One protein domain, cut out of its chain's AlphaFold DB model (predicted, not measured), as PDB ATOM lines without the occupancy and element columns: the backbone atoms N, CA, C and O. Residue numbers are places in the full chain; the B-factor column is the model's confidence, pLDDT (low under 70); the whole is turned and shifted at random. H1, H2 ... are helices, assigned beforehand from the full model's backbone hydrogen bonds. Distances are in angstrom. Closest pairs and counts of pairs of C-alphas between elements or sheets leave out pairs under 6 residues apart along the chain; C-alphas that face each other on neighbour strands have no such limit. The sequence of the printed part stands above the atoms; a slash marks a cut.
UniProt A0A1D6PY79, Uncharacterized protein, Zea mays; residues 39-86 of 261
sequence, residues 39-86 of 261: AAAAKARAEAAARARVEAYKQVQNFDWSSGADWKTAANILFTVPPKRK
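Overview. This is residues 39 to 86 of the 261 residues of an uncharacterized protein of Zea mays (UniProt A0A1D6PY79). The printed part is a helical hairpin with unequal arms: a long helix, H1, runs out, a loop of residues 61 to 67 turns the backbone round, and a shorter helix, H2, folds back beside the last part of H1. The first residues of H1, 39 to 44, stick out free of the rest, and after H2 a tail of residues 81 to 86 has no named element. The printed part has 48 residues, with two named helices in the order H1, H2 and no named strand, and its class is all helix. It is loose, with a radius of gyration of the C-alphas of 12.9 A, and its outline is a rod that spans 44 by 20 by 7 A.

Along the chain. H1 holds residues 39 to 60 and measures 31.5 A from first to last C-alpha. It begins at C-alpha 39, at (298.679, 306.992, 162.056), and ends at C-alpha 60, at (299.327, 303.088, 130.855). H2 holds residues 68 to 80, is 18.0 A long, and ends at C-alpha 80, at (305.027, 310.782, 140.363).

Arrangement. H1 and H2 form a helical hairpin and run opposite ways, at a shallow tilt of 13 degrees. They touch, with 4 pairs of C-alphas within 8 A; the closest C-alphas are those of Val 60 and Ala 74, 6.1 A apart. H1 touches H2 with residues 53 to 60 alone, and H2 touches H1 with residues 74 to 77 alone. Their centres are 17.8 A apart. In both H1 and H2 every O i to N i+4 pair is within hydrogen-bond range.

Size, cuts and confidence. The two C-alphas farthest apart are those of Ala 39 and Ser 66, at 43.6 A. The printed part has no cut, and the link from H1 to H2, 7 residues, is short. The mean pLDDT of the printed part is 82.7; residues 82 to 86 are under 70.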
ATOM      1  N   ALA A  39     298.420 308.280 162.696       75.62
ATOM      2  CA  ALA A  39     298.679 306.992 162.056       75.62
ATOM      3  C   ALA A  39     297.510 306.541 161.163       75.62
ATOM      4  O   ALA A  39     297.734 306.075 160.042       75.62
ATOM      5  N   ALA A  40     296.265 306.727 161.612       77.43
ATOM      6  CA  ALA A  40     295.070 306.449 160.818       77.43
ATOM      7  C   ALA A  40     294.990 307.362 159.583       77.43
ATOM      8  O   ALA A  40     294.777 306.873 158.471       77.43
ATOM      9  N   ALA A  41     295.262 308.663 159.740       79.19
ATOM     10  CA  ALA A  41     295.335 309.609 158.628       79.19
ATOM     11  C   ALA A  41     296.461 309.255 157.638       79.19
ATOM     12  O   ALA A  41     296.278 309.344 156.422       79.19
ATOM     13  N   ALA A  42     297.620 308.806 158.128       78.87
ATOM     14  CA  ALA A  42     298.720 308.338 157.288       78.87
ATOM     15  C   ALA A  42     298.360 307.053 156.523       78.87
ATOM     16  O   ALA A  42     298.665 306.947 155.332       78.87
ATOM     17  N   LYS A  43     297.667 306.106 157.168       81.63
ATOM     18  CA  LYS A  43     297.165 304.881 156.528       81.63
ATOM     19  C   LYS A  43     296.123 305.196 155.455       81.63
ATOM     20  O   LYS A  43     296.258 304.705 154.338       81.63
ATOM     21  N   ALA A  44     295.157 306.069 155.743       82.37
ATOM     22  CA  ALA A  44     294.152 306.510 154.776       82.37
ATOM     23  C   ALA A  44     294.794 307.217 153.569       82.37
ATOM     24  O   ALA A  44     294.462 306.917 152.423       82.37
ATOM     25  N   ARG A  45     295.792 308.087 153.799       80.98
ATOM     26  CA  ARG A  45     296.592 308.693 152.719       80.98
ATOM     27  C   ARG A  45     297.360 307.648 151.915       80.98
ATOM     28  O   ARG A  45     297.436 307.764 150.697       80.98
ATOM     29  N   ALA A  46     297.930 306.631 152.565       81.56
ATOM     30  CA  ALA A  46     298.655 305.559 151.885       81.56
ATOM     31  C   ALA A  46     297.733 304.679 151.028       81.56
ATOM     32  O   ALA A  46     298.142 304.278 149.940       81.56
ATOM     33  N   GLU A  47     296.512 304.415 151.492       82.96
ATOM     34  CA  GLU A  47     295.501 303.656 150.759       82.96
ATOM     35  C   GLU A  47     294.929 304.460 149.584       82.96
ATOM     36  O   GLU A  47     294.886 303.951 148.467       82.96
ATOM     37  N   ALA A  48     294.593 305.738 149.785       84.79
ATOM     38  CA  ALA A  48     294.178 306.636 148.704       84.79
ATOM     39  C   ALA A  48     295.272 306.764 147.628       84.79
ATOM     40  O   ALA A  48     295.007 306.675 146.433       84.79
ATOM     41  N   ALA A  49     296.530 306.875 148.056       84.36
ATOM     42  CA  ALA A  49     297.694 306.877 147.180       84.36
ATOM     43  C   ALA A  49     297.878 305.546 146.421       84.36
ATOM     44  O   ALA A  49     298.314 305.553 145.271       84.36
ATOM     45  N   ALA A  50     297.560 304.404 147.040       83.72
ATOM     46  CA  ALA A  50     297.586 303.103 146.374       83.72
ATOM     47  C   ALA A  50     296.465 302.977 145.330       83.72
ATOM     48  O   ALA A  50     296.727 302.513 144.224       83.72
ATOM     49  N   ARG A  51     295.252 303.454 145.636       86.59
ATOM     50  CA  ARG A  51     294.137 303.499 144.674       86.59
ATOM     51  C   ARG A  51     294.470 304.394 143.473       86.59
ATOM     52  O   ARG A  51     294.321 303.952 142.338       86.59
ATOM     53  N   ALA A  52     295.062 305.566 143.712       86.57
ATOM     54  CA  ALA A  52     295.530 306.459 142.649       86.57
ATOM     55  C   ALA A  52     296.604 305.818 141.742       86.57
ATOM     56  O   ALA A  52     296.583 306.028 140.532       86.57
ATOM     57  N   ARG A  53     297.519 304.989 142.286       85.66
ATOM     58  CA  ARG A  53     298.466 304.199 141.461       85.66
ATOM     59  C   ARG A  53     297.749 303.243 140.530       85.66
ATOM     60  O   ARG A  53     298.102 303.154 139.360       85.66
ATOM     61  N   VAL A  54     296.779 302.506 141.065       88.18
ATOM     62  CA  VAL A  54     296.038 301.506 140.294       88.18
ATOM     63  C   VAL A  54     295.292 302.177 139.142       88.18
ATOM     64  O   VAL A  54     295.320 301.665 138.028       88.18
ATOM     65  N   GLU A  55     294.682 303.339 139.371       89.30
ATOM     66  CA  GLU A  55     294.010 304.111 138.318       89.30
ATOM     67  C   GLU A  55     294.980 304.646 137.261       89.30
ATOM     68  O   GLU A  55     294.709 304.517 136.070       89.30
ATOM     69  N   ALA A  56     296.139 305.172 137.665       87.59
ATOM     70  CA  ALA A  56     297.136 305.647 136.712       87.59
ATOM     71  C   ALA A  56     297.741 304.498 135.881       87.59
ATOM     72  O   ALA A  56     297.953 304.650 134.683       87.59
ATOM     73  N   TYR A  57     297.944 303.314 136.465       87.22
ATOM     74  CA  TYR A  57     298.410 302.141 135.716       87.22
ATOM     75  C   TYR A  57     297.378 301.587 134.736       87.22
ATOM     76  O   TYR A  57     297.768 301.062 133.696       87.22
ATOM     77  N   LYS A  58     296.075 301.769 134.989       89.79
ATOM     78  CA  LYS A  58     295.055 301.488 133.967       89.79
ATOM     79  C   LYS A  58     295.214 302.388 132.739       89.79
ATOM     80  O   LYS A  58     294.948 301.935 131.634       89.79
ATOM     81  N   GLN A  59     295.664 303.634 132.908       86.93
ATOM     82  CA  GLN A  59     295.886 304.549 131.778       86.93
ATOM     83  C   GLN A  59     297.080 304.122 130.926       86.93
ATOM     84  O   GLN A  59     297.010 304.217 129.707       86.93
ATOM     85  N   VAL A  60     298.134 303.587 131.557       87.01
ATOM     86  CA  VAL A  60     299.327 303.088 130.855       87.01
ATOM     87  C   VAL A  60     298.960 302.006 129.837       87.01
ATOM     88  O   VAL A  60     299.521 301.971 128.751       87.01
ATOM     89  N   GLN A  61     297.966 301.164 130.126       85.65
ATOM     90  CA  GLN A  61     297.519 300.132 129.186       85.65
ATOM     91  C   GLN A  61     296.995 300.699 127.849       85.65
ATOM     92  O   GLN A  61     297.048 299.999 126.841       85.65
ATOM     93  N   ASN A  62     296.529 301.950 127.825       87.57
ATOM     94  CA  ASN A  62     295.949 302.592 126.643       87.57
ATOM     95  C   ASN A  62     296.956 303.431 125.834       87.57
ATOM     96  O   ASN A  62     296.542 304.175 124.949       87.57
ATOM     97  N   PHE A  63     298.247 303.379 126.159       89.49
ATOM     98  CA  PHE A  63     299.270 304.184 125.487       89.49
ATOM     99  C   PHE A  63     299.762 303.560 124.176       89.49
ATOM    100  O   PHE A  63     299.825 302.335 124.049       89.49
ATOM    101  N   ASP A  64     300.143 304.412 123.221       88.42
ATOM    102  CA  ASP A  64     300.798 304.020 121.979       88.42
ATOM    103  C   ASP A  64     302.317 304.004 122.177       88.42
ATOM    104  O   ASP A  64     303.016 305.021 122.189       88.42
ATOM    105  N   TRP A  65     302.844 302.789 122.297       88.47
ATOM    106  CA  TRP A  65     304.252 302.525 122.573       88.47
ATOM    107  C   TRP A  65     305.198 302.900 121.412       88.47
ATOM    108  O   TRP A  65     306.416 302.800 121.554       88.47
ATOM    109  N   SER A  66     304.654 303.379 120.288       88.09
ATOM    110  CA  SER A  66     305.413 303.891 119.141       88.09
ATOM    111  C   SER A  66     305.816 305.366 119.292       88.09
ATOM    112  O   SER A  66     306.728 305.824 118.601       88.09
ATOM    113  N   SER A  67     305.164 306.124 120.184       86.49
ATOM    114  CA  SER A  67     305.414 307.557 120.393       86.49
ATOM    115  C   SER A  67     306.243 307.827 121.651       86.49
ATOM    116  O   SER A  67     305.921 307.389 122.756       86.49
ATOM    117  N   GLY A  68     307.291 308.649 121.527       88.26
ATOM    118  CA  GLY A  68     308.116 309.055 122.673       88.26
ATOM    119  C   GLY A  68     307.364 309.875 123.736       88.26
ATOM    120  O   GLY A  68     307.799 309.943 124.889       88.26
ATOM    121  N   ALA A  69     306.228 310.487 123.381       89.37
ATOM    122  CA  ALA A  69     305.398 311.240 124.321       89.37
ATOM    123  C   ALA A  69     304.769 310.324 125.384       89.37
ATOM    124  O   ALA A  69     304.776 310.656 126.574       89.37
ATOM    125  N   ASP A  70     304.318 309.141 124.975       90.18
ATOM    126  CA  ASP A  70     303.716 308.153 125.867       90.18
ATOM    127  C   ASP A  70     304.758 307.526 126.795       90.18
ATOM    128  O   ASP A  70     304.470 307.280 127.966       90.18
ATOM    129  N   TRP A  71     306.014 307.408 126.340       91.00
ATOM    130  CA  TRP A  71     307.145 307.021 127.198       91.00
ATOM    131  C   TRP A  71     307.324 307.984 128.356       91.00
ATOM    132  O   TRP A  71     307.453 307.578 129.514       91.00
ATOM    133  N   LYS A  72     307.316 309.280 128.049       89.90
ATOM    134  CA  LYS A  72     307.477 310.324 129.057       89.90
ATOM    135  C   LYS A  72     306.295 310.342 130.027       89.90
ATOM    136  O   LYS A  72     306.495 310.515 131.229       89.90
ATOM    137  N   THR A  73     305.080 310.122 129.531       88.72
ATOM    138  CA  THR A  73     303.867 310.065 130.357       88.72
ATOM    139  C   THR A  73     303.853 308.831 131.260       88.72
ATOM    140  O   THR A  73     303.602 308.958 132.458       88.72
ATOM    141  N   ALA A  74     304.212 307.654 130.741       89.39
ATOM    142  CA  ALA A  74     304.334 306.422 131.518       89.39
ATOM    143  C   ALA A  74     305.411 306.537 132.608       89.39
ATOM    144  O   ALA A  74     305.179 306.161 133.760       89.39
ATOM    145  N   ALA A  75     306.565 307.120 132.271       87.46
ATOM    146  CA  ALA A  75     307.623 307.391 133.238       87.46
ATOM    147  C   ALA A  75     307.149 308.356 134.334       87.46
ATOM    148  O   ALA A  75     307.372 308.098 135.518       87.46
ATOM    149  N   ASN A  76     306.442 309.432 133.968       88.03
ATOM    150  CA  ASN A  76     305.840 310.328 134.951       88.03
ATOM    151  C   ASN A  76     304.888 309.563 135.875       88.03
ATOM    152  O   ASN A  76     305.049 309.648 137.083       88.03
ATOM    153  N   ILE A  77     303.981 308.734 135.351       86.58
ATOM    154  CA  ILE A  77     303.080 307.917 136.181       86.58
ATOM    155  C   ILE A  77     303.863 307.066 137.196       86.58
ATOM    156  O   ILE A  77     303.539 307.088 138.385       86.58
ATOM    157  N   LEU A  78     304.925 306.383 136.760       83.81
ATOM    158  CA  LEU A  78     305.755 305.527 137.614       83.81
ATOM    159  C   LEU A  78     306.471 306.304 138.734       83.81
ATOM    160  O   LEU A  78     306.561 305.824 139.867       83.81
ATOM    161  N   PHE A  79     306.984 307.498 138.429       81.37
ATOM    162  CA  PHE A  79     307.793 308.279 139.370       81.37
ATOM    163  C   PHE A  79     306.997 309.305 140.186       81.37
ATOM    164  O   PHE A  79     307.472 309.738 141.240       81.37
ATOM    165  N   THR A  80     305.806 309.705 139.736       78.71
ATOM    166  CA  THR A  80     305.027 310.782 140.363       78.71
ATOM    167  C   THR A  80     303.742 310.308 141.019       78.71
ATOM    168  O   THR A  80     303.322 310.934 141.993       78.71
ATOM    169  N   VAL A  81     303.106 309.234 140.537       72.97
ATOM    170  CA  VAL A  81     301.855 308.739 141.125       72.97
ATOM    171  C   VAL A  81     302.182 307.619 142.109       72.97
ATOM    172  O   VAL A  81     302.589 306.527 141.705       72.97
ATOM    173  N   PRO A  82     302.027 307.826 143.430       62.59
ATOM    174  CA  PRO A  82     301.537 308.951 144.193       62.59
ATOM    175  C   PRO A  82     302.704 309.804 144.734       62.59
ATOM    176  O   PRO A  82     303.804 309.280 144.957       62.59
ATOM    177  N   PRO A  83     302.456 311.096 145.009       60.39
ATOM    178  CA  PRO A  83     303.497 312.095 145.229       60.39
ATOM    179  C   PRO A  83     304.518 311.736 146.314       60.39
ATOM    180  O   PRO A  83     304.189 311.115 147.330       60.39
ATOM    181  N   LYS A  84     305.765 312.184 146.092       58.26
ATOM    182  CA  LYS A  84     306.939 312.052 146.974       58.26
ATOM    183  C   LYS A  84     306.559 312.128 148.458       58.26
ATOM    184  O   LYS A  84     306.335 313.206 149.003       58.26
ATOM    185  N   ARG A  85     306.571 310.984 149.146       60.31
ATOM    186  CA  ARG A  85     306.551 310.948 150.612       60.31
ATOM    187  C   ARG A  85     307.934 311.421 151.077       60.31
ATOM    188  O   ARG A  85     308.918 310.743 150.801       60.31
ATOM    189  N   LYS A  86     308.041 312.554 151.782       58.86
ATOM    190  CA  LYS A  86     309.314 313.041 152.369       58.86
ATOM    191  C   LYS A  86     309.867 312.136 153.494       58.86
ATOM    192  O   LYS A  86     310.845 312.492 154.135       58.86
TER     193      LYS A  86